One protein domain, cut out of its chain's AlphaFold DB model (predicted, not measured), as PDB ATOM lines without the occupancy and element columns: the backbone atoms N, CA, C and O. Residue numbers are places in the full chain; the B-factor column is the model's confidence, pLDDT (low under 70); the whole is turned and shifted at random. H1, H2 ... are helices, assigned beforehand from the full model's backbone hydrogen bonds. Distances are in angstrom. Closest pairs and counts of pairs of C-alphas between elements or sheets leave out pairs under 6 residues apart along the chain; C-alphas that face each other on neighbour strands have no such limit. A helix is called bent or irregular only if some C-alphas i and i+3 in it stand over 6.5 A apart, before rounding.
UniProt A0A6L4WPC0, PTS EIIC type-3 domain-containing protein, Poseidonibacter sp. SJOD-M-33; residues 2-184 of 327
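Overview. This is residues 2 to 184 of the 327 residues of the protein "PTS EIIC type-3 domain-containing protein" of Poseidonibacter sp. SJOD-M-33 (UniProt A0A6L4WPC0). Picture an up-and-down bundle of four helical parts, H3b, H4, H5a and H6b, each running against the one before it in the chain, with a long helical hairpin, H2 and H3a, as an arm at one end and a small hairpin, H5b and H6a, at the other. The bundle is tilted rather than neat, with H3b and H6b apart; H1 packs on the side of H3b with residues 14 to 21, and its residues 2 to 9 stick out. The printed part has 183 residues, with six named helices, H1 to H6 in order, and no named strand: the class is all helix. It is loose, with a radius of gyration of the C-alphas of 20.3 A, and elongated, spanning 68 by 39 by 38 A.

Along the chain. Find C-alpha 2 at (36.554, 26.545, -20.423); from there H1 runs 28.6 A to residue 21. H2, residues 23 to 42, runs 27.8 A to C-alpha 42 at (14.543, 45.995, 28.062). Three helices, each assigned as one by its hydrogen bonds, are bent. In H3, residues 51 to 80, C-alphas 63 and 66 are 7.0 A apart, between arms H3a, 51 to 63, and H3b, 66 to 80, 21.0 A. H4, residues 87 to 106, measures 28.3 A. In H5, residues 119 to 150, C-alphas 139 and 142 are 7.3 A apart, between H5a, 119 to 139, 31.5 A, and H5b, 142 to 150. In H6, residues 153 to 182, C-alphas 160 and 163 are 6.9 A apart, between H6a, 153 to 160, and H6b, 163 to 182, which runs 28.8 A to C-alpha 182 at (26.311, 6.325, 3.584).

Arrangement. Start at H1, whose residues 14 to 21 alone touch H3b, an arm of the hub H3; the closest C-alphas, of Ser 18 and Ser 72, are 5.0 A apart. H2 and H3a form a hairpin, at a shallow tilt of 22 degrees, closest at the C-alphas of Ile 36 and Leu 54, 6.5 A. H3b and H4 form another, closest at Ser 74 and Ile 91, C-alphas 5.4 A apart. H3b touches H5a, the same way, with the C-alphas of Asn 70 and Ala 122 closest at 4.8 A. H4 touches H6b, the closest C-alphas being those of Val 101 and Ile 173, 5.9 A. H5b and H6a form a hairpin at a steep tilt of 38 degrees, with the C-alphas of Lys 148 and Ser 156 closest at 5.5 A. In H1, H2, H3a, H3b, H4 and H6b every O i to N i+4 pair is within hydrogen-bond range; H5a has 14 of 17, H5b 4 of 5 and H6a 2 of 4.

Size, cuts and confidence. The farthest C-alphas, of Phe 42 and Ser 150, are 68.8 A apart. The printed part has no cut; its one long link is residues 107 to 118. Look for pLDDT under 70 at residue 4, residues 43 to 49, 150 to 157 and 183 to 184.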
ATOM      1  N   LYS A   2      37.499  25.412 -20.236       73.00
ATOM      2  CA  LYS A   2      36.554  26.545 -20.423       73.00
ATOM      3  C   LYS A   2      35.063  26.204 -20.226       73.00
ATOM      4  O   LYS A   2      34.342  26.962 -19.593       73.00
ATOM      5  N   ARG A   3      34.599  25.045 -20.718       71.25
ATOM      6  CA  ARG A   3      33.196  24.600 -20.566       71.25
ATOM      7  C   ARG A   3      32.819  24.292 -19.111       71.25
ATOM      8  O   ARG A   3      31.721  24.627 -18.691       71.25
ATOM      9  N   LEU A   4      33.743  23.698 -18.353       67.06
ATOM     10  CA  LEU A   4      33.538  23.380 -16.938       67.06
ATOM     11  C   LEU A   4      33.496  24.663 -16.095       67.06
ATOM     12  O   LEU A   4      32.619  24.817 -15.258       67.06
ATOM     13  N   GLN A   5      34.390  25.614 -16.384       71.75
ATOM     14  CA  GLN A   5      34.392  26.938 -15.753       71.75
ATOM     15  C   GLN A   5      33.081  27.694 -16.008       71.75
ATOM     16  O   GLN A   5      32.515  28.238 -15.069       71.75
ATOM     17  N   ALA A   6      32.565  27.661 -17.242       75.25
ATOM     18  CA  ALA A   6      31.294  28.296 -17.591       75.25
ATOM     19  C   ALA A   6      30.085  27.659 -16.874       75.25
ATOM     20  O   ALA A   6      29.170  28.359 -16.448       75.25
ATOM     21  N   GLN A   7      30.080  26.333 -16.713       75.38
ATOM     22  CA  GLN A   7      29.029  25.639 -15.960       75.38
ATOM     23  C   GLN A   7      29.101  25.953 -14.464       75.38
ATOM     24  O   GLN A   7      28.071  26.194 -13.839       75.38
ATOM     25  N   LEU A   8      30.309  26.008 -13.901       76.56
ATOM     26  CA  LEU A   8      30.516  26.346 -12.497       76.56
ATOM     27  C   LEU A   8      30.082  27.788 -12.198       76.56
ATOM     28  O   LEU A   8      29.340  28.019 -11.248       76.56
ATOM     29  N   SER A   9      30.477  28.748 -13.043       81.00
ATOM     30  CA  SER A   9      30.051  30.146 -12.900       81.00
ATOM     31  C   SER A   9      28.536  30.291 -12.987       81.00
ATOM     32  O   SER A   9      27.951  31.109 -12.283       81.00
ATOM     33  N   LEU A  10      27.889  29.473 -13.821       81.75
ATOM     34  CA  LEU A  10      26.441  29.490 -13.964       81.75
ATOM     35  C   LEU A  10      25.743  28.963 -12.705       81.75
ATOM     36  O   LEU A  10      24.846  29.629 -12.199       81.75
ATOM     37  N   ILE A  11      26.180  27.830 -12.150       82.38
ATOM     38  CA  ILE A  11      25.624  27.300 -10.894       82.38
ATOM     39  C   ILE A  11      25.789  28.318  -9.761       82.38
ATOM     40  O   ILE A  11      24.834  28.577  -9.033       82.38
ATOM     41  N   ILE A  12      26.963  28.951  -9.654       84.38
ATOM     42  CA  ILE A  12      27.211  30.012  -8.669       84.38
ATOM     43  C   ILE A  12      26.219  31.165  -8.853       84.38
ATOM     44  O   ILE A  12      25.601  31.587  -7.881       84.38
ATOM     45  N   SER A  13      26.012  31.631 -10.088       85.38
ATOM     46  CA  SER A  13      25.064  32.719 -10.362       85.38
ATOM     47  C   SER A  13      23.617  32.357 -10.011       85.38
ATOM     48  O   SER A  13      22.869  33.203  -9.527       85.38
ATOM     49  N   VAL A  14      23.228  31.092 -10.205       87.50
ATOM     50  CA  VAL A  14      21.898  30.597  -9.840       87.50
ATOM     51  C   VAL A  14      21.738  30.573  -8.327       87.50
ATOM     52  O   VAL A  14      20.758  31.112  -7.828       87.50
ATOM     53  N   LEU A  15      22.714  30.028  -7.597       87.62
ATOM     54  CA  LEU A  15      22.698  30.041  -6.134       87.62
ATOM     55  C   LEU A  15      22.644  31.483  -5.603       87.62
ATOM     56  O   LEU A  15      21.812  31.788  -4.755       87.62
ATOM     57  N   GLN A  16      23.443  32.394  -6.165       85.69
ATOM     58  CA  GLN A  16      23.378  33.831  -5.872       85.69
ATOM     59  C   GLN A  16      21.979  34.407  -6.058       85.69
ATOM     60  O   GLN A  16      21.430  34.978  -5.115       85.69
ATOM     61  N   ALA A  17      21.369  34.209  -7.225       88.50
ATOM     62  CA  ALA A  17      20.017  34.686  -7.485       88.50
ATOM     63  C   ALA A  17      18.993  34.102  -6.495       88.50
ATOM     64  O   ALA A  17      18.142  34.837  -5.994       88.50
ATOM     65  N   SER A  18      19.114  32.815  -6.163       90.38
ATOM     66  CA  SER A  18      18.203  32.138  -5.244       90.38
ATOM     67  C   SER A  18      18.246  32.710  -3.831       90.38
ATOM     68  O   SER A  18      17.214  33.103  -3.291       90.38
ATOM     69  N   PHE A  19      19.426  32.846  -3.238       87.00
ATOM     70  CA  PHE A  19      19.551  33.424  -1.898       87.00
ATOM     71  C   PHE A  19      19.201  34.922  -1.875       87.00
ATOM     72  O   PHE A  19      18.535  35.373  -0.945       87.00
ATOM     73  N   ILE A  20      19.549  35.685  -2.922       86.50
ATOM     74  CA  ILE A  20      19.156  37.102  -3.040       86.50
ATOM     75  C   ILE A  20      17.627  37.248  -3.079       86.50
ATOM     76  O   ILE A  20      17.079  38.151  -2.450       86.50
ATOM     77  N   SER A  21      16.915  36.343  -3.761       90.00
ATOM     78  CA  SER A  21      15.445  36.377  -3.811       90.00
ATOM     79  C   SER A  21      14.782  36.210  -2.433       90.00
ATOM     80  O   SER A  21      13.641  36.631  -2.249       90.00
ATOM     81  N   LEU A  22      15.503  35.643  -1.457       90.81
ATOM     82  CA  LEU A  22      15.041  35.422  -0.086       90.81
ATOM     83  C   LEU A  22      15.438  36.549   0.883       90.81
ATOM     84  O   LEU A  22      15.075  36.492   2.055       90.81
ATOM     85  N   VAL A  23      16.113  37.611   0.427       87.50
ATOM     86  CA  VAL A  23      16.465  38.774   1.270       87.50
ATOM     87  C   VAL A  23      15.269  39.353   2.042       87.50
ATOM     88  O   VAL A  23      15.422  39.584   3.242       87.50
ATOM     89  N   PRO A  24      14.065  39.533   1.457       90.00
ATOM     90  CA  PRO A  24      12.904  39.999   2.219       90.00
ATOM     91  C   PRO A  24      12.524  39.076   3.384       90.00
ATOM     92  O   PRO A  24      12.147  39.556   4.451       90.00
ATOM     93  N   TYR A  25      12.659  37.759   3.196       92.12
ATOM     94  CA  TYR A  25      12.443  36.776   4.256       92.12
ATOM     95  C   TYR A  25      13.496  36.929   5.364       92.12
ATOM     96  O   TYR A  25      13.134  36.990   6.536       92.12
ATOM     97  N   TYR A  26      14.780  37.056   5.009       88.06
ATOM     98  CA  TYR A  26      15.851  37.218   5.997       88.06
ATOM     99  C   TYR A  26      15.682  38.497   6.816       88.06
ATOM    100  O   TYR A  26      15.858  38.468   8.027       88.06
ATOM    101  N   ILE A  27      15.266  39.599   6.184       89.38
ATOM    102  CA  ILE A  27      14.969  40.856   6.883       89.38
ATOM    103  C   ILE A  27      13.829  40.666   7.893       89.38
ATOM    104  O   ILE A  27      13.948  41.108   9.036       89.38
ATOM    105  N   LEU A  28      12.737  39.999   7.496       91.88
ATOM    106  CA  LEU A  28      11.622  39.703   8.402       91.88
ATOM    107  C   LEU A  28      12.078  38.837   9.584       91.88
ATOM    108  O   LEU A  28      11.746  39.138  10.730       91.88
ATOM    109  N   TYR A  29      12.859  37.791   9.312       91.31
ATOM    110  CA  TYR A  29      13.407  36.909  10.338       91.31
ATOM    111  C   TYR A  29      14.308  37.666  11.326       91.31
ATOM    112  O   TYR A  29      14.076  37.598  12.533       91.31
ATOM    113  N   SER A  30      15.255  38.473  10.835       90.88
ATOM    114  CA  SER A  30      16.125  39.307  11.675       90.88
ATOM    115  C   SER A  30      15.333  40.305  12.529       90.88
ATOM    116  O   SER A  30      15.715  40.578  13.665       90.88
ATOM    117  N   PHE A  31      14.212  40.835  12.031       91.69
ATOM    118  CA  PHE A  31      13.339  41.727  12.804       91.69
ATOM    119  C   PHE A  31      12.626  41.020  13.954       91.69
ATOM    120  O   PHE A  31      12.516  41.573  15.050       91.69
ATOM    121  N   ILE A  32      12.183  39.786  13.735       91.50
ATOM    122  CA  ILE A  32      11.562  38.974  14.783       91.50
ATOM    123  C   ILE A  32      12.594  38.616  15.854       91.50
ATOM    124  O   ILE A  32      12.310  38.788  17.037       91.50
ATOM    125  N   LEU A  33      13.807  38.216  15.456       91.06
ATOM    126  CA  LEU A  33      14.904  37.969  16.396       91.06
ATOM    127  C   LEU A  33      15.255  39.218  17.210       91.06
ATOM    128  O   LEU A  33      15.342  39.151  18.432       91.06
ATOM    129  N   LEU A  34      15.379  40.376  16.557       90.38
ATOM    130  CA  LEU A  34      15.652  41.632  17.251       90.38
ATOM    131  C   LEU A  34      14.545  41.966  18.261       90.38
ATOM    132  O   LEU A  34      14.830  42.402  19.373       90.38
ATOM    133  N   SER A  35      13.283  41.724  17.897       87.81
ATOM    134  CA  SER A  35      12.138  41.942  18.789       87.81
ATOM    135  C   SER A  35      12.210  41.054  20.036       87.81
ATOM    136  O   SER A  35      11.923  41.523  21.135       87.81
ATOM    137  N   ILE A  36      12.643  39.798  19.882       88.69
ATOM    138  CA  ILE A  36      12.863  38.862  20.994       88.69
ATOM    139  C   ILE A  36      13.979  39.362  21.918       88.69
ATOM    140  O   ILE A  36      13.800  39.386  23.135       88.69
ATOM    141  N   GLU A  37      15.118  39.780  21.365       87.69
ATOM    142  CA  GLU A  37      16.261  40.224  22.174       87.69
ATOM    143  C   GLU A  37      15.984  41.540  22.915       87.69
ATOM    144  O   GLU A  37      16.371  41.698  24.078       87.69
ATOM    145  N   LEU A  38      15.226  42.457  22.302       86.12
ATOM    146  CA  LEU A  38      14.737  43.665  22.971       86.12
ATOM    147  C   LEU A  38      13.743  43.340  24.095       86.12
ATOM    148  O   LEU A  38      13.825  43.951  25.162       86.12
ATOM    149  N   ALA A  39      12.846  42.368  23.886       83.69
ATOM    150  CA  ALA A  39      11.910  41.907  24.914       83.69
ATOM    151  C   ALA A  39      12.648  41.345  26.136       83.69
ATOM    152  O   ALA A  39      12.398  41.766  27.260       83.69
ATOM    153  N   LYS A  40      13.616  40.447  25.918       83.38
ATOM    154  CA  LYS A  40      14.414  39.849  27.000       83.38
ATOM    155  C   LYS A  40      15.192  40.888  27.811       83.38
ATOM    156  O   LYS A  40      15.354  40.720  29.014       83.38
ATOM    157  N   SER A  41      15.703  41.922  27.142       80.44
ATOM    158  CA  SER A  41      16.689  42.836  27.730       80.44
ATOM    159  C   SER A  41      16.086  44.106  28.333       80.44
ATOM    160  O   SER A  41      16.635  44.640  29.294       80.44
ATOM    161  N   PHE A  42      14.992  44.627  27.766       72.25
ATOM    162  CA  PHE A  42      14.543  45.995  28.062       72.25
ATOM    163  C   PHE A  42      13.036  46.158  28.269       72.25
ATOM    164  O   PHE A  42      12.627  47.176  28.829       72.25
ATOM    165  N   ILE A  43      12.202  45.226  27.797       66.69
ATOM    166  CA  ILE A  43      10.751  45.434  27.721       66.69
ATOM    167  C   ILE A  43      10.019  44.193  28.227       66.69
ATOM    168  O   ILE A  43       9.880  43.205  27.509       66.69
ATOM    169  N   ASP A  44       9.471  44.280  29.437       66.12
ATOM    170  CA  ASP A  44       8.454  43.333  29.884       66.12
ATOM    171  C   ASP A  44       7.140  43.685  29.165       66.12
ATOM    172  O   ASP A  44       6.446  44.637  29.526       66.12
ATOM    173  N   PHE A  45       6.834  42.979  28.071       63.59
ATOM    174  CA  PHE A  45       5.659  43.249  27.227       63.59
ATOM    175  C   PHE A  45       4.315  42.939  27.925       63.59
ATOM    176  O   PHE A  45       3.246  43.116  27.333       63.59
ATOM    177  N   GLY A  46       4.352  42.526  29.194       64.56
ATOM    178  CA  GLY A  46       3.182  42.203  29.993       64.56
ATOM    179  C   GLY A  46       2.630  40.801  29.703       64.56
ATOM    180  O   GLY A  46       3.113  40.083  28.829       64.56
ATOM    181  N   PRO A  47       1.579  40.385  30.426       63.84
ATOM    182  CA  PRO A  47       1.108  38.996  30.441       63.84
ATOM    183  C   PRO A  47       0.477  38.509  29.125       63.84
ATOM    184  O   PRO A  47       0.276  37.309  28.961       63.84
ATOM    185  N   SER A  48       0.138  39.408  28.195       65.50
ATOM    186  CA  SER A  48      -0.454  39.069  26.892       65.50
ATOM    187  C   SER A  48       0.573  38.811  25.785       65.50
ATOM    188  O   SER A  48       0.200  38.280  24.742       65.50
ATOM    189  N   PHE A  49       1.841  39.178  25.987       67.88
ATOM    190  CA  PHE A  49       2.925  38.981  25.024       67.88
ATOM    191  C   PHE A  49       3.988  38.076  25.646       67.88
ATOM    192  O   PHE A  49       4.926  38.529  26.300       67.88
ATOM    193  N   ASN A  50       3.828  36.770  25.455       76.50
ATOM    194  CA  ASN A  50       4.767  35.795  25.984       76.50
ATOM    195  C   ASN A  50       5.996  35.686  25.066       76.50
ATOM    196  O   ASN A  50       5.870  35.415  23.871       76.50
ATOM    197  N   ILE A  51       7.201  35.832  25.629       83.25
ATOM    198  CA  ILE A  51       8.475  35.597  24.923       83.25
ATOM    199  C   ILE A  51       8.494  34.194  24.296       83.25
ATOM    200  O   ILE A  51       9.046  34.007  23.212       83.25
ATOM    201  N   GLN A  52       7.843  33.217  24.935       85.94
ATOM    202  CA  GLN A  52       7.716  31.869  24.389       85.94
ATOM    203  C   GLN A  52       6.990  31.845  23.036       85.94
ATOM    204  O   GLN A  52       7.404  31.102  22.149       85.94
ATOM    205  N   ASP A  53       5.960  32.669  22.841       86.38
ATOM    206  CA  ASP A  53       5.217  32.715  21.576       86.38
ATOM    207  C   ASP A  53       6.069  33.320  20.456       86.38
ATOM    208  O   ASP A  53       6.068  32.817  19.332       86.38
ATOM    209  N   LEU A  54       6.873  34.342  20.768       84.94
ATOM    210  CA  LEU A  54       7.840  34.901  19.822       84.94
ATOM    211  C   LEU A  54       8.954  33.900  19.486       84.94
ATOM    212  O   LEU A  54       9.322  33.764  18.319       84.94
ATOM    213  N   ASN A  55       9.450  33.148  20.473       88.81
ATOM    214  CA  ASN A  55      10.408  32.067  20.235       88.81
ATOM    215  C   ASN A  55       9.805  30.988  19.324       88.81
ATOM    216  O   ASN A  55      10.445  30.587  18.351       88.81
ATOM    217  N   ASN A  56       8.560  30.570  19.572       89.75
ATOM    218  CA  ASN A  56       7.847  29.611  18.725       89.75
ATOM    219  C   ASN A  56       7.689  30.138  17.288       89.75
ATOM    220  O   ASN A  56       7.945  29.407  16.331       89.75
ATOM    221  N   LEU A  57       7.339  31.419  17.128       89.62
ATOM    222  CA  LEU A  57       7.259  32.079  15.824       89.62
ATOM    223  C   LEU A  57       8.617  32.088  15.111       89.62
ATOM    224  O   LEU A  57       8.693  31.742  13.933       89.62
ATOM    225  N   SER A  58       9.695  32.438  15.817       90.50
ATOM    226  CA  SER A  58      11.049  32.434  15.253       90.50
ATOM    227  C   SER A  58      11.491  31.030  14.826       90.50
ATOM    228  O   SER A  58      12.091  30.878  13.763       90.50
ATOM    229  N   SER A  59      11.129  30.001  15.599       88.44
ATOM    230  CA  SER A  59      11.410  28.596  15.295       88.44
ATOM    231  C   SER A  59      10.672  28.139  14.038       88.44
ATOM    232  O   SER A  59      11.286  27.569  13.138       88.44
ATOM    233  N   LEU A  60       9.382  28.472  13.911       89.56
ATOM    234  CA  LEU A  60       8.593  28.177  12.713       89.56
ATOM    235  C   LEU A  60       9.175  28.858  11.471       89.56
ATOM    236  O   LEU A  60       9.326  28.224  10.426       89.56
ATOM    237  N   ILE A  61       9.520  30.142  11.584       90.56
ATOM    238  CA  ILE A  61      10.081  30.902  10.465       90.56
ATOM    239  C   ILE A  61      11.436  30.333  10.072       90.56
ATOM    240  O   ILE A  61      11.668  30.137   8.886       90.56
ATOM    241  N   ASN A  62      12.312  30.008  11.021       86.50
ATOM    242  CA  ASN A  62      13.590  29.367  10.716       86.50
ATOM    243  C   ASN A  62      13.400  27.970  10.093       86.50
ATOM    244  O   ASN A  62      14.062  27.633   9.116       86.50
ATOM    245  N   GLY A  63      12.447  27.180  10.598       86.19
ATOM    246  CA  GLY A  63      12.139  25.838  10.095       86.19
ATOM    247  C   GLY A  63      11.657  25.812   8.642       86.19
ATOM    248  O   GLY A  63      11.917  24.848   7.928       86.19
ATOM    249  N   ILE A  64      11.018  26.882   8.152       90.88
ATOM    250  CA  ILE A  64      10.592  26.965   6.746       90.88
ATOM    251  C   ILE A  64      11.729  27.360   5.788       90.88
ATOM    252  O   ILE A  64      11.592  27.210   4.573       90.88
ATOM    253  N   LEU A  65      12.866  27.846   6.300       89.38
ATOM    254  CA  LEU A  65      13.966  28.347   5.473       89.38
ATOM    255  C   LEU A  65      14.519  27.303   4.489       89.38
ATOM    256  O   LEU A  65      14.623  27.626   3.302       89.38
ATOM    257  N   PRO A  66      14.831  26.055   4.889       90.25
ATOM    258  CA  PRO A  66      15.312  25.050   3.941       90.25
ATOM    259  C   PRO A  66      14.306  24.773   2.813       90.25
ATOM    260  O   PRO A  66      14.690  24.600   1.657       90.25
ATOM    261  N   VAL A  67      13.004  24.815   3.114       93.88
ATOM    262  CA  VAL A  67      11.930  24.668   2.117       93.88
ATOM    263  C   VAL A  67      11.959  25.826   1.114       93.88
ATOM    264  O   VAL A  67      11.914  25.599  -0.095       93.88
ATOM    265  N   LEU A  68      12.098  27.067   1.593       94.75
ATOM    266  CA  LEU A  68      12.204  28.253   0.737       94.75
ATOM    267  C   LEU A  68      13.462  28.231  -0.140       94.75
ATOM    268  O   LEU A  68      13.391  28.585  -1.318       94.75
ATOM    269  N   ILE A  69      14.596  27.773   0.401       92.56
ATOM    270  CA  ILE A  69      15.844  27.592  -0.353       92.56
ATOM    271  C   ILE A  69      15.641  26.569  -1.475       92.56
ATOM    272  O   ILE A  69      15.987  26.850  -2.624       92.56
ATOM    273  N   ASN A  70      15.022  25.422  -1.178       95.75
ATOM    274  CA  ASN A  70      14.735  24.388  -2.174       95.75
ATOM    275  C   ASN A  70      13.875  24.933  -3.329       95.75
ATOM    276  O   ASN A  70      14.223  24.769  -4.504       95.75
ATOM    277  N   ILE A  71      12.795  25.649  -2.991       97.12
ATOM    278  CA  ILE A  71      11.902  26.297  -3.964       97.12
ATOM    279  C   ILE A  71      12.674  27.299  -4.812       97.12
ATOM    280  O   ILE A  71      12.579  27.272  -6.039       97.12
ATOM    281  N   SER A  72      13.435  28.181  -4.168       95.94
ATOM    282  CA  SER A  72      14.143  29.260  -4.843       95.94
ATOM    283  C   SER A  72      15.220  28.728  -5.797       95.94
ATOM    284  O   SER A  72      15.313  29.171  -6.945       95.94
ATOM    285  N   ILE A  73      15.998  27.723  -5.387       95.69
ATOM    286  CA  ILE A  73      17.007  27.092  -6.253       95.69
ATOM    287  C   ILE A  73      16.345  26.398  -7.443       95.69
ATOM    288  O   ILE A  73      16.752  26.629  -8.582       95.69
ATOM    289  N   SER A  74      15.291  25.610  -7.210       96.94
ATOM    290  CA  SER A  74      14.547  24.952  -8.292       96.94
ATOM    291  C   SER A  74      13.961  25.971  -9.278       96.94
ATOM    292  O   SER A  74      14.139  25.853 -10.494       96.94
ATOM    293  N   TYR A  75      13.351  27.044  -8.764       96.75
ATOM    294  CA  TYR A  75      12.803  28.131  -9.571       96.75
ATOM    295  C   TYR A  75      13.866  28.762 -10.479       96.75
ATOM    296  O   TYR A  75      13.651  28.876 -11.690       96.75
ATOM    297  N   HIS A  76      15.007  29.174  -9.918       95.44
ATOM    298  CA  HIS A  76      16.043  29.879 -10.670       95.44
ATOM    299  C   HIS A  76      16.793  28.961 -11.643       95.44
ATOM    300  O   HIS A  76      17.099  29.399 -12.753       95.44
ATOM    301  N   LEU A  77      17.014  27.685 -11.302       94.81
ATOM    302  CA  LEU A  77      17.600  26.696 -12.217       94.81
ATOM    303  C   LEU A  77      16.750  26.508 -13.474       94.81
ATOM    304  O   LEU A  77      17.270  26.550 -14.589       94.81
ATOM    305  N   VAL A  78      15.440  26.321 -13.308       94.25
ATOM    306  CA  VAL A  78      14.535  26.142 -14.450       94.25
ATOM    307  C   VAL A  78      14.382  27.441 -15.234       94.25
ATOM    308  O   VAL A  78      14.386  27.426 -16.460       94.25
ATOM    309  N   ASN A  79      14.297  28.580 -14.547       92.38
ATOM    310  CA  ASN A  79      14.114  29.868 -15.206       92.38
ATOM    311  C   ASN A  79      15.329  30.316 -16.033       92.38
ATOM    312  O   ASN A  79      15.147  31.008 -17.030       92.38
ATOM    313  N   LEU A  80      16.546  29.974 -15.605       89.06
ATOM    314  CA  LEU A  80      17.778  30.463 -16.231       89.06
ATOM    315  C   LEU A  80      18.480  29.420 -17.103       89.06
ATOM    316  O   LEU A  80      19.186  29.803 -18.033       89.06
ATOM    317  N   TYR A  81      18.327  28.125 -16.812       86.94
ATOM    318  CA  TYR A  81      19.141  27.079 -17.440       86.94
ATOM    319  C   TYR A  81      18.324  25.964 -18.086       86.94
ATOM    320  O   TYR A  81      18.564  25.615 -19.240       86.94
ATOM    321  N   TYR A  82      17.337  25.420 -17.378       87.00
ATOM    322  CA  TYR A  82      16.471  24.368 -17.910       87.00
ATOM    323  C   TYR A  82      15.149  24.954 -18.419       87.00
ATOM    324  O   TYR A  82      14.071  24.533 -18.025       87.00
ATOM    325  N   THR A  83      15.213  25.944 -19.308       84.81
ATOM    326  CA  THR A  83      14.026  26.714 -19.731       84.81
ATOM    327  C   THR A  83      13.009  25.908 -20.538       84.81
ATOM    328  O   THR A  83      11.885  26.364 -20.732       84.81
ATOM    329  N   SER A  84      13.389  24.725 -21.027       84.50
ATOM    330  CA  SER A  84      12.502  23.819 -21.757       84.50
ATOM    331  C   SER A  84      11.566  23.017 -20.851       84.50
ATOM    332  O   SER A  84      10.583  22.475 -21.352       84.50
ATOM    333  N   ILE A  85      11.845  22.927 -19.543       89.00
ATOM    334  CA  ILE A  85      11.020  22.150 -18.612       89.00
ATOM    335  C   ILE A  85      10.020  23.006 -17.831       89.00
ATOM    336  O   ILE A  85      10.205  24.203 -17.613       89.00
ATOM    337  N   ASN A  86       8.932  22.380 -17.380       90.62
ATOM    338  CA  ASN A  86       7.886  23.054 -16.626       90.62
ATOM    339  C   ASN A  86       8.381  23.433 -15.221       90.62
ATOM    340  O   ASN A  86       8.694  22.579 -14.388       90.62
ATOM    341  N   LYS A  87       8.396  24.741 -14.954       93.12
ATOM    342  CA  LYS A  87       8.878  25.327 -13.701       93.12
ATOM    343  C   LYS A  87       8.101  24.861 -12.475       93.12
ATOM    344  O   LYS A  87       8.711  24.417 -11.508       93.12
ATOM    345  N   LEU A  88       6.771  24.943 -12.517       93.44
ATOM    346  CA  LEU A  88       5.930  24.593 -11.373       93.44
ATOM    347  C   LEU A  88       6.090  23.111 -11.017       93.44
ATOM    348  O   LEU A  88       6.322  22.785  -9.858       93.44
ATOM    349  N   LEU A  89       6.037  22.227 -12.018       93.31
ATOM    350  CA  LEU A  89       6.187  20.787 -11.802       93.31
ATOM    351  C   LEU A  89       7.569  20.433 -11.247       93.31
ATOM    352  O   LEU A  89       7.667  19.602 -10.352       93.31
ATOM    353  N   THR A  90       8.629  21.093 -11.712       95.56
ATOM    354  CA  THR A  90       9.990  20.849 -11.205       95.56
ATOM    355  C   THR A  90      10.159  21.317  -9.755       95.56
ATOM    356  O   THR A  90      10.798  20.628  -8.961       95.56
ATOM    357  N   ILE A  91       9.550  22.447  -9.373       97.38
ATOM    358  CA  ILE A  91       9.525  22.924  -7.979       97.38
ATOM    359  C   ILE A  91       8.780  21.928  -7.089       97.38
ATOM    360  O   ILE A  91       9.313  21.509  -6.063       97.38
ATOM    361  N   VAL A  92       7.581  21.506  -7.501       97.19
ATOM    362  CA  VAL A  92       6.772  20.532  -6.752       97.19
ATOM    363  C   VAL A  92       7.518  19.206  -6.605       97.19
ATOM    364  O   VAL A  92       7.589  18.665  -5.506       97.19
ATOM    365  N   LEU A  93       8.131  18.701  -7.677       97.44
ATOM    366  CA  LEU A  93       8.921  17.471  -7.646       97.44
ATOM    367  C   LEU A  93      10.105  17.574  -6.679       97.44
ATOM    368  O   LEU A  93      10.330  16.667  -5.883       97.44
ATOM    369  N   SER A  94      10.843  18.686  -6.731       97.88
ATOM    370  CA  SER A  94      11.984  18.938  -5.848       97.88
ATOM    371  C   SER A  94      11.582  18.955  -4.375       97.88
ATOM    372  O   SER A  94      12.241  18.324  -3.547       97.88
ATOM    373  N   LEU A  95      10.472  19.623  -4.057       96.88
ATOM    374  CA  LEU A  95       9.910  19.662  -2.711       96.88
ATOM    375  C   LEU A  95       9.476  18.279  -2.227       96.88
ATOM    376  O   LEU A  95       9.818  17.891  -1.113       96.88
ATOM    377  N   LEU A  96       8.754  17.528  -3.062       96.38
ATOM    378  CA  LEU A  96       8.296  16.186  -2.707       96.38
ATOM    379  C   LEU A  96       9.476  15.253  -2.442       96.38
ATOM    380  O   LEU A  96       9.454  14.526  -1.451       96.38
ATOM    381  N   VAL A  97      10.515  15.287  -3.279       97.19
ATOM    382  CA  VAL A  97      11.717  14.476  -3.052       97.19
ATOM    383  C   VAL A  97      12.421  14.906  -1.768       97.19
ATOM    384  O   VAL A  97      12.787  14.044  -0.978       97.19
ATOM    385  N   TYR A  98      12.562  16.210  -1.516       95.19
ATOM    386  CA  TYR A  98      13.206  16.713  -0.302       95.19
ATOM    387  C   TYR A  98      12.503  16.262   0.980       95.19
ATOM    388  O   TYR A  98      13.143  15.669   1.846       95.19
ATOM    389  N   LEU A  99      11.188  16.474   1.063       92.94
ATOM    390  CA  LEU A  99      10.381  16.050   2.207       92.94
ATOM    391  C   LEU A  99      10.384  14.526   2.370       92.94
ATOM    392  O   LEU A  99      10.491  14.030   3.486       92.94
ATOM    393  N   SER A 100      10.320  13.772   1.267       93.00
ATOM    394  CA  SER A 100      10.347  12.303   1.324       93.00
ATOM    395  C   SER A 100      11.686  11.771   1.830       93.00
ATOM    396  O   SER A 100      11.713  10.858   2.646       93.00
ATOM    397  N   VAL A 101      12.802  12.329   1.353       91.88
ATOM    398  CA  VAL A 101      14.151  11.930   1.783       91.88
ATOM    399  C   VAL A 101      14.352  12.229   3.264       91.88
ATOM    400  O   VAL A 101      14.834  11.372   3.998       91.88
ATOM    401  N   ASP A 102      13.964  13.422   3.708       88.06
ATOM    402  CA  ASP A 102      14.087  13.816   5.109       88.06
ATOM    403  C   ASP A 102      13.220  12.939   6.026       88.06
ATOM    404  O   ASP A 102      13.706  12.448   7.045       88.06
ATOM    405  N   LEU A 103      11.988  12.636   5.606       88.44
ATOM    406  CA  LEU A 103      11.107  11.705   6.309       88.44
ATOM    407  C   LEU A 103      11.732  10.311   6.443       88.44
ATOM    408  O   LEU A 103      11.737   9.745   7.531       88.44
ATOM    409  N   LEU A 104      12.289   9.763   5.362       88.56
ATOM    410  CA  LEU A 104      12.869   8.415   5.361       88.56
ATOM    411  C   LEU A 104      14.157   8.294   6.189       88.56
ATOM    412  O   LEU A 104      14.475   7.194   6.639       88.56
ATOM    413  N   LEU A 105      14.914   9.381   6.345       85.50
ATOM    414  CA  LEU A 105      16.200   9.370   7.047       85.50
ATOM    415  C   LEU A 105      16.077   9.770   8.519       85.50
ATOM    416  O   LEU A 105      16.720   9.161   9.371       85.50
ATOM    417  N   ASN A 106      15.268  10.787   8.821       80.00
ATOM    418  CA  ASN A 106      15.326  11.483  10.108       80.00
ATOM    419  C   ASN A 106      14.074  11.287  10.970       80.00
ATOM    420  O   ASN A 106      14.125  11.501  12.183       80.00
ATOM    421  N   VAL A 107      12.944  10.885  10.383       80.62
ATOM    422  CA  VAL A 107      11.657  10.867  11.087       80.62
ATOM    423  C   VAL A 107      11.331   9.463  11.573       80.62
ATOM    424  O   VAL A 107      11.052   8.559  10.790       80.62
ATOM    425  N   LYS A 108      11.328   9.291  12.899       76.19
ATOM    426  CA  LYS A 108      10.880   8.049  13.551       76.19
ATOM    427  C   LYS A 108       9.371   8.031  13.810       76.19
ATOM    428  O   LYS A 108       8.766   6.966  13.748       76.19
ATOM    429  N   ASP A 109       8.774   9.193  14.083       80.00
ATOM    430  CA  ASP A 109       7.332   9.369  14.298       80.00
ATOM    431  C   ASP A 109       6.823  10.573  13.498       80.00
ATOM    432  O   ASP A 109       7.247  11.711  13.719       80.00
ATOM    433  N   ILE A 110       5.891  10.322  12.580       79.00
ATOM    434  CA  ILE A 110       5.338  11.340  11.685       79.00
ATOM    435  C   ILE A 110       4.563  12.428  12.434       79.00
ATOM    436  O   ILE A 110       4.515  13.563  11.972       79.00
ATOM    437  N   ASN A 111       4.012  12.123  13.614       79.81
ATOM    438  CA  ASN A 111       3.281  13.105  14.417       79.81
ATOM    439  C   ASN A 111       4.206  14.165  15.030       79.81
ATOM    440  O   ASN A 111       3.750  15.244  15.398       79.81
ATOM    441  N   SER A 112       5.504  13.863  15.129       72.25
ATOM    442  CA  SER A 112       6.541  14.794  15.587       72.25
ATOM    443  C   SER A 112       7.214  15.557  14.441       72.25
ATOM    444  O   SER A 112       8.126  16.350  14.675       72.25
ATOM    445  N   TYR A 113       6.784  15.324  13.197       72.62
ATOM    446  CA  TYR A 113       7.378  15.962  12.034       72.62
ATOM    447  C   TYR A 113       6.922  17.414  11.912       72.62
ATOM    448  O   TYR A 113       5.757  17.684  11.632       72.62
ATOM    449  N   VAL A 114       7.847  18.351  12.118       71.69
ATOM    450  CA  VAL A 114       7.549  19.786  12.031       71.69
ATOM    451  C   VAL A 114       7.992  20.335  10.675       71.69
ATOM    452  O   VAL A 114       7.152  20.705   9.862       71.69
ATOM    453  N   PHE A 115       9.299  20.341  10.405       76.50
ATOM    454  CA  PHE A 115       9.881  20.743   9.125       76.50
ATOM    455  C   PHE A 115      11.202  20.006   8.877       76.50
ATOM    456  O   PHE A 115      11.875  19.626   9.839       76.50
ATOM    457  N   PRO A 116      11.593  19.815   7.605       77.25
ATOM    458  CA  PRO A 116      12.893  19.257   7.278       77.25
ATOM    459  C   PRO A 116      14.017  20.219   7.667       77.25
ATOM    460  O   PRO A 116      13.996  21.401   7.325       77.25
ATOM    461  N   ASN A 117      15.039  19.691   8.340       73.88
ATOM    462  CA  ASN A 117      16.127  20.508   8.891       73.88
ATOM    463  C   ASN A 117      17.382  20.536   8.005       73.88
ATOM    464  O   ASN A 117      18.276  21.359   8.205       73.88
ATOM    465  N   SER A 118      17.491  19.640   7.019       83.00
ATOM    466  CA  SER A 118      18.726  19.503   6.242       83.00
ATOM    467  C   SER A 118      18.871  20.590   5.170       83.00
ATOM    468  O   SER A 118      18.342  20.463   4.062       83.00
ATOM    469  N   PHE A 119      19.642  21.639   5.479       81.81
ATOM    470  CA  PHE A 119      20.028  22.702   4.537       81.81
ATOM    471  C   PHE A 119      20.827  22.173   3.342       81.81
ATOM    472  O   PHE A 119      20.633  22.610   2.210       81.81
ATOM    473  N   ILE A 120      21.713  21.202   3.579       84.75
ATOM    474  CA  ILE A 120      22.537  20.600   2.524       84.75
ATOM    475  C   ILE A 120      21.636  19.917   1.490       84.75
ATOM    476  O   ILE A 120      21.767  20.164   0.291       84.75
ATOM    477  N   MET A 121      20.671  19.113   1.945       88.75
ATOM    478  CA  MET A 121      19.722  18.454   1.046       88.75
ATOM    479  C   MET A 121      18.805  19.463   0.349       88.75
ATOM    480  O   MET A 121      18.546  19.314  -0.845       88.75
ATOM    481  N   ALA A 122      18.393  20.534   1.037       91.69
ATOM    482  CA  ALA A 122      17.622  21.619   0.431       91.69
ATOM    483  C   ALA A 122      18.343  22.303  -0.745       91.69
ATOM    484  O   ALA A 122      17.674  22.798  -1.648       91.69
ATOM    485  N   ILE A 123      19.681  22.302  -0.764       90.69
ATOM    486  CA  ILE A 123      20.495  22.861  -1.855       90.69
ATOM    487  C   ILE A 123      20.770  21.820  -2.948       90.69
ATOM    488  O   ILE A 123      20.634  22.118  -4.134       90.69
ATOM    489  N   ILE A 124      21.157  20.596  -2.577       92.25
ATOM    490  CA  ILE A 124      21.617  19.581  -3.542       92.25
ATOM    491  C   ILE A 124      20.448  18.957  -4.319       92.25
ATOM    492  O   ILE A 124      20.554  18.755  -5.532       92.25
ATOM    493  N   ILE A 125      19.324  18.673  -3.655       95.75
ATOM    494  CA  ILE A 125      18.154  18.038  -4.279       95.75
ATOM    495  C   ILE A 125      17.602  18.846  -5.461       95.75
ATOM    496  O   ILE A 125      17.482  18.257  -6.534       95.75
ATOM    497  N   PRO A 126      17.313  20.159  -5.372       96.38
ATOM    498  CA  PRO A 126      16.769  20.899  -6.515       96.38
ATOM    499  C   PRO A 126      17.732  20.940  -7.708       96.38
ATOM    500  O   PRO A 126      17.281  20.913  -8.855       96.38
ATOM    501  N   ILE A 127      19.050  20.948  -7.462       94.69
ATOM    502  CA  ILE A 127      20.077  20.859  -8.512       94.69
ATOM    503  C   ILE A 127      19.991  19.508  -9.221       94.69
ATOM    504  O   ILE A 127      19.921  19.457 -10.453       94.69
ATOM    505  N   PHE A 128      19.961  18.423  -8.444       95.75
ATOM    506  CA  PHE A 128      19.856  17.068  -8.970       95.75
ATOM    507  C   PHE A 128      18.549  16.867  -9.738       95.75
ATOM    508  O   PHE A 128      18.586  16.409 -10.874       95.75
ATOM    509  N   ILE A 129      17.417  17.277  -9.161       97.25
ATOM    510  CA  ILE A 129      16.080  17.131  -9.746       97.25
ATOM    511  C   ILE A 129      15.957  17.898 -11.054       97.25
ATOM    512  O   ILE A 129      15.505  17.332 -12.044       97.25
ATOM    513  N   SER A 130      16.400  19.156 -11.090       95.31
ATOM    514  CA  SER A 130      16.349  19.959 -12.316       95.31
ATOM    515  C   SER A 130      17.187  19.325 -13.430       95.31
ATOM    516  O   SER A 130      16.767  19.282 -14.586       95.31
ATOM    517  N   PHE A 131      18.354  18.769 -13.086       94.44
ATOM    518  CA  PHE A 131      19.175  18.026 -14.035       94.44
ATOM    519  C   PHE A 131      18.490  16.736 -14.506       94.44
ATOM    520  O   PHE A 131      18.359  16.533 -15.713       94.44
ATOM    521  N   THR A 132      18.029  15.873 -13.601       95.31
ATOM    522  CA  THR A 132      17.463  14.563 -13.956       95.31
ATOM    523  C   THR A 132      16.172  14.684 -14.752       95.31
ATOM    524  O   THR A 132      16.070  14.061 -15.812       95.31
ATOM    525  N   ILE A 133      15.235  15.541 -14.331       95.38
ATOM    526  CA  ILE A 133      13.989  15.748 -15.076       95.38
ATOM    527  C   ILE A 133      14.273  16.331 -16.463       95.38
ATOM    528  O   ILE A 133      13.659  15.898 -17.433       95.38
ATOM    529  N   SER A 134      15.260  17.230 -16.605       93.69
ATOM    530  CA  SER A 134      15.638  17.764 -17.921       93.69
ATOM    531  C   SER A 134      16.153  16.676 -18.865       93.69
ATOM    532  O   SER A 134      15.839  16.689 -20.052       93.69
ATOM    533  N   LYS A 135      16.915  15.701 -18.348       94.06
ATOM    534  CA  LYS A 135      17.429  14.576 -19.141       94.06
ATOM    535  C   LYS A 135      16.338  13.595 -19.518       94.06
ATOM    536  O   LYS A 135      16.321  13.135 -20.655       94.06
ATOM    537  N   ILE A 136      15.432  13.303 -18.592       93.56
ATOM    538  CA  ILE A 136      14.309  12.413 -18.862       93.56
ATOM    539  C   ILE A 136      13.367  13.069 -19.876       93.56
ATOM    540  O   ILE A 136      13.012  12.424 -20.851       93.56
ATOM    541  N   MET A 137      13.053  14.360 -19.747       91.38
ATOM    542  CA  MET A 137      12.171  15.062 -20.689       91.38
ATOM    543  C   MET A 137      12.673  15.047 -22.140       91.38
ATOM    544  O   MET A 137      11.854  14.938 -23.045       91.38
ATOM    545  N   ILE A 138      13.990  15.049 -22.383       90.25
ATOM    546  CA  ILE A 138      14.549  14.889 -23.744       90.25
ATOM    547  C   ILE A 138      14.149  13.536 -24.362       90.25
ATOM    548  O   ILE A 138      13.875  13.450 -25.554       90.25
ATOM    549  N   ILE A 139      14.072  12.469 -23.560       89.38
ATOM    550  CA  ILE A 139      13.655  11.136 -24.032       89.38
ATOM    551  C   ILE A 139      12.162  11.135 -24.398       89.38
ATOM    552  O   ILE A 139      11.747  10.449 -25.333       89.38
ATOM    553  N   PHE A 140      11.358  11.926 -23.685       86.62
ATOM    554  CA  PHE A 140       9.908  12.021 -23.869       86.62
ATOM    555  C   PHE A 140       9.478  13.090 -24.885       86.62
ATOM    556  O   PHE A 140       8.294  13.175 -25.199       86.62
ATOM    557  N   GLU A 141      10.413  13.848 -25.466       82.88
ATOM    558  CA  GLU A 141      10.130  14.939 -26.410       82.88
ATOM    559  C   GLU A 141       9.330  14.468 -27.636       82.88
ATOM    560  O   GLU A 141       8.395  15.133 -28.084       82.88
ATOM    561  N   LYS A 142       9.633  13.271 -28.155       79.50
ATOM    562  CA  LYS A 142       8.872  12.689 -29.270       79.50
ATOM    563  C   LYS A 142       7.407  12.441 -28.887       79.50
ATOM    564  O   LYS A 142       6.510  12.813 -29.633       79.50
ATOM    565  N   TYR A 143       7.181  11.866 -27.707       77.81
ATOM    566  CA  TYR A 143       5.841  11.594 -27.186       77.81
ATOM    567  C   TYR A 143       5.069  12.892 -26.893       77.81
ATOM    568  O   TYR A 143       3.864  12.968 -27.120       77.81
ATOM    569  N   GLU A 144       5.773  13.937 -26.448       76.12
ATOM    570  CA  GLU A 144       5.214  15.277 -26.262       76.12
ATOM    571  C   GLU A 144       4.682  15.876 -27.563       76.12
ATOM    572  O   GLU A 144       3.563  16.395 -27.594       76.12
ATOM    573  N   ASN A 145       5.461  15.786 -28.639       77.44
ATOM    574  CA  ASN A 145       5.069  16.309 -29.944       77.44
ATOM    575  C   ASN A 145       3.854  15.562 -30.516       77.44
ATOM    576  O   ASN A 145       2.922  16.202 -31.013       77.44
ATOM    577  N   ASP A 146       3.815  14.236 -30.364       77.06
ATOM    578  CA  ASP A 146       2.684  13.407 -30.795       77.06
ATOM    579  C   ASP A 146       1.394  13.771 -30.024       77.06
ATOM    580  O   ASP A 146       0.327  13.959 -30.616       77.06
ATOM    581  N   LEU A 147       1.478  13.968 -28.703       74.12
ATOM    582  CA  LEU A 147       0.330  14.355 -27.871       74.12
ATOM    583  C   LEU A 147      -0.153  15.792 -28.106       74.12
ATOM    584  O   LEU A 147      -1.358  16.047 -28.090       74.12
ATOM    585  N   LYS A 148       0.751  16.749 -28.346       71.81
ATOM    586  CA  LYS A 148       0.367  18.132 -28.686       71.81
ATOM    587  C   LYS A 148      -0.400  18.223 -30.003       71.81
ATOM    588  O   LYS A 148      -1.227  19.112 -30.159       71.81
ATOM    589  N   SER A 149      -0.156  17.299 -30.933       70.88
ATOM    590  CA  SER A 149      -0.882  17.247 -32.206       70.88
ATOM    591  C   SER A 149      -2.337  16.767 -32.066       70.88
ATOM    592  O   SER A 149      -3.160  17.053 -32.932       70.88
ATOM    593  N   SER A 150      -2.666  16.071 -30.970       68.25
ATOM    594  CA  SER A 150      -3.963  15.411 -30.754       68.25
ATOM    595  C   SER A 150      -4.834  16.051 -29.664       68.25
ATOM    596  O   SER A 150      -6.036  15.790 -29.614       68.25
ATOM    597  N   LEU A 151      -4.267  16.899 -28.799       68.44
ATOM    598  CA  LEU A 151      -4.943  17.498 -27.642       68.44
ATOM    599  C   LEU A 151      -4.685  19.006 -27.547       68.44
ATOM    600  O   LEU A 151      -3.669  19.514 -28.013       68.44
ATOM    601  N   SER A 152      -5.576  19.731 -26.861       67.19
ATOM    602  CA  SER A 152      -5.333  21.141 -26.523       67.19
ATOM    603  C   SER A 152      -4.038  21.310 -25.703       67.19
ATOM    604  O   SER A 152      -3.744  20.506 -24.814       67.19
ATOM    605  N   ASN A 153      -3.277  22.375 -25.987       66.25
ATOM    606  CA  ASN A 153      -1.898  22.584 -25.504       66.25
ATOM    607  C   ASN A 153      -1.699  22.469 -23.978       66.25
ATOM    608  O   ASN A 153      -0.614  22.104 -23.529       66.25
ATOM    609  N   ASN A 154      -2.720  22.768 -23.169       63.22
ATOM    610  CA  ASN A 154      -2.581  22.748 -21.711       63.22
ATOM    611  C   ASN A 154      -2.677  21.327 -21.133       63.22
ATOM    612  O   ASN A 154      -1.923  20.991 -20.220       63.22
ATOM    613  N   ILE A 155      -3.543  20.473 -21.687       66.62
ATOM    614  CA  ILE A 155      -3.749  19.097 -21.201       66.62
ATOM    615  C   ILE A 155      -2.584  18.198 -21.633       66.62
ATOM    616  O   ILE A 155      -2.100  17.390 -20.839       66.62
ATOM    617  N   SER A 156      -2.083  18.379 -22.858       67.88
ATOM    618  CA  SER A 156      -0.943  17.612 -23.376       67.88
ATOM    619  C   SER A 156       0.317  17.815 -22.532       67.88
ATOM    620  O   SER A 156       0.988  16.841 -22.203       67.88
ATOM    621  N   SER A 157       0.594  19.048 -22.092       68.62
ATOM    622  CA  SER A 157       1.767  19.334 -21.256       68.62
ATOM    623  C   SER A 157       1.724  18.630 -19.893       68.62
ATOM    624  O   SER A 157       2.730  18.078 -19.466       68.62
ATOM    625  N   ALA A 158       0.569  18.574 -19.224       73.44
ATOM    626  CA  ALA A 158       0.447  17.878 -17.944       73.44
ATOM    627  C   ALA A 158       0.609  16.357 -18.099       73.44
ATOM    628  O   ALA A 158       1.319  15.734 -17.313       73.44
ATOM    629  N   ILE A 159      -0.003  15.767 -19.135       79.31
ATOM    630  CA  ILE A 159       0.028  14.316 -19.380       79.31
ATOM    631  C   ILE A 159       1.446  13.832 -19.687       79.31
ATOM    632  O   ILE A 159       1.878  12.808 -19.157       79.31
ATOM    633  N   VAL A 160       2.191  14.587 -20.496       84.88
ATOM    634  CA  VAL A 160       3.567  14.246 -20.884       84.88
ATOM    635  C   VAL A 160       4.488  14.162 -19.672       84.88
ATOM    636  O   VAL A 160       5.375  13.315 -19.643       84.88
ATOM    637  N   TYR A 161       4.264  14.998 -18.656       87.75
ATOM    638  CA  TYR A 161       5.103  15.029 -17.461       87.75
ATOM    639  C   TYR A 161       4.817  13.901 -16.474       87.75
ATOM    640  O   TYR A 161       5.683  13.637 -15.649       87.75
ATOM    641  N   ILE A 162       3.674  13.206 -16.543       90.62
ATOM    642  CA  ILE A 162       3.295  12.191 -15.542       90.62
ATOM    643  C   ILE A 162       4.387  11.126 -15.388       90.62
ATOM    644  O   ILE A 162       4.876  10.891 -14.282       90.62
ATOM    645  N   LEU A 163       4.802  10.498 -16.493       91.50
ATOM    646  CA  LEU A 163       5.780   9.413 -16.436       91.50
ATOM    647  C   LEU A 163       7.195   9.917 -16.082       91.50
ATOM    648  O   LEU A 163       7.788   9.363 -15.153       91.50
ATOM    649  N   PRO A 164       7.724  10.993 -16.706       93.56
ATOM    650  CA  PRO A 164       8.972  11.629 -16.283       93.56
ATOM    651  C   PRO A 164       9.010  12.012 -14.804       93.56
ATOM    652  O   PRO A 164      10.021  11.790 -14.140       93.56
ATOM    653  N   PHE A 165       7.914  12.560 -14.277       94.94
ATOM    654  CA  PHE A 165       7.800  12.989 -12.887       94.94
ATOM    655  C   PHE A 165       7.908  11.796 -11.933       94.94
ATOM    656  O   PHE A 165       8.731  11.822 -11.021       94.94
ATOM    657  N   ILE A 166       7.148  10.724 -12.187       96.06
ATOM    658  CA  ILE A 166       7.174   9.491 -11.382       96.06
ATOM    659  C   ILE A 166       8.561   8.840 -11.422       96.06
ATOM    660  O   ILE A 166       9.118   8.505 -10.377       96.06
ATOM    661  N   ILE A 167       9.145   8.691 -12.615       96.31
ATOM    662  CA  ILE A 167      10.475   8.087 -12.784       96.31
ATOM    663  C   ILE A 167      11.524   8.901 -12.019       96.31
ATOM    664  O   ILE A 167      12.310   8.343 -11.253       96.31
ATOM    665  N   THR A 168      11.516  10.224 -12.188       96.88
ATOM    666  CA  THR A 168      12.477  11.110 -11.523       96.88
ATOM    667  C   THR A 168      12.322  11.066 -10.006       96.88
ATOM    668  O   THR A 168      13.330  11.028  -9.301       96.88
ATOM    669  N   PHE A 169      11.086  11.031  -9.502       98.06
ATOM    670  CA  PHE A 169      10.786  10.940  -8.075       98.06
ATOM    671  C   PHE A 169      11.424   9.697  -7.441       98.06
ATOM    672  O   PHE A 169      12.223   9.828  -6.513       98.06
ATOM    673  N   PHE A 170      11.148   8.506  -7.985       97.81
ATOM    674  CA  PHE A 170      11.670   7.256  -7.429       97.81
ATOM    675  C   PHE A 170      13.192   7.142  -7.555       97.81
ATOM    676  O   PHE A 170      13.850   6.800  -6.574       97.81
ATOM    677  N   ILE A 171      13.771   7.497  -8.712       97.19
ATOM    678  CA  ILE A 171      15.234   7.492  -8.894       97.19
ATOM    679  C   ILE A 171      15.909   8.397  -7.859       97.19
ATOM    680  O   ILE A 171      16.908   8.012  -7.251       97.19
ATOM    681  N   SER A 172      15.363   9.597  -7.655       97.25
ATOM    682  CA  SER A 172      15.984  10.597  -6.788       97.25
ATOM    683  C   SER A 172      15.855  10.235  -5.314       97.25
ATOM    684  O   SER A 172      16.840  10.349  -4.589       97.25
ATOM    685  N   ILE A 173      14.696   9.738  -4.870       95.94
ATOM    686  CA  ILE A 173      14.539   9.255  -3.491       95.94
ATOM    687  C   ILE A 173      15.495   8.105  -3.214       95.94
ATOM    688  O   ILE A 173      16.202   8.153  -2.214       95.94
ATOM    689  N   SER A 174      15.564   7.104  -4.097       95.25
ATOM    690  CA  SER A 174      16.497   5.991  -3.912       95.25
ATOM    691  C   SER A 174      17.937   6.491  -3.823       95.25
ATOM    692  O   SER A 174      18.645   6.133  -2.886       95.25
ATOM    693  N   PHE A 175      18.356   7.367  -4.741       95.56
ATOM    694  CA  PHE A 175      19.701   7.941  -4.733       95.56
ATOM    695  C   PHE A 175      20.026   8.660  -3.415       95.56
ATOM    696  O   PHE A 175      21.039   8.356  -2.787       95.56
ATOM    697  N   PHE A 176      19.167   9.580  -2.968       93.56
ATOM    698  CA  PHE A 176      19.421  10.370  -1.761       93.56
ATOM    699  C   PHE A 176      19.237   9.586  -0.462       93.56
ATOM    700  O   PHE A 176      19.925   9.882   0.509       93.56
ATOM    701  N   TYR A 177      18.375   8.569  -0.439       91.19
ATOM    702  CA  TYR A 177      18.257   7.655   0.695       91.19
ATOM    703  C   TYR A 177      19.555   6.864   0.901       91.19
ATOM    704  O   TYR A 177      20.112   6.864   1.998       91.19
ATOM    705  N   PHE A 178      20.099   6.265  -0.165       90.19
ATOM    706  CA  PHE A 178      21.387   5.566  -0.091       90.19
ATOM    707  C   PHE A 178      22.540   6.515   0.247       90.19
ATOM    708  O   PHE A 178      23.394   6.171   1.064       90.19
ATOM    709  N   LEU A 179      22.545   7.719  -0.334       87.56
ATOM    710  CA  LEU A 179      23.536   8.739  -0.006       87.56
ATOM    711  C   LEU A 179      23.459   9.127   1.479       87.56
ATOM    712  O   LEU A 179      24.483   9.144   2.152       87.56
ATOM    713  N   GLY A 180      22.257   9.379   1.999       81.44
ATOM    714  CA  GLY A 180      22.030   9.763   3.391       81.44
ATOM    715  C   GLY A 180      22.513   8.715   4.390       81.44
ATOM    716  O   GLY A 180      23.202   9.066   5.338       81.44
ATOM    717  N   ILE A 181      22.242   7.431   4.136       76.44
ATOM    718  CA  ILE A 181      22.731   6.331   4.987       76.44
ATOM    719  C   ILE A 181      24.257   6.203   4.924       76.44
ATOM    720  O   ILE A 181      24.897   5.875   5.921       76.44
ATOM    721  N   SER A 182      24.859   6.447   3.757       72.75
ATOM    722  CA  SER A 182      26.311   6.325   3.584       72.75
ATOM    723  C   SER A 182      27.105   7.432   4.287       72.75
ATOM    724  O   SER A 182      28.256   7.216   4.670       72.75
ATOM    725  N   ILE A 183      26.499   8.607   4.483       68.19
ATOM    726  CA  ILE A 183      27.103   9.731   5.201       68.19
ATOM    727  C   ILE A 183      26.855   9.507   6.698       68.19
ATOM    728  O   ILE A 183      25.984  10.118   7.310       68.19
ATOM    729  N   ASN A 184      27.614   8.586   7.289       54.88
ATOM    730  CA  ASN A 184      27.538   8.299   8.716       54.88
ATOM    731  C   ASN A 184      28.264   9.412   9.504       54.88
ATOM    732  O   ASN A 184      29.484   9.363   9.707       54.88
TER     733      ASN A 184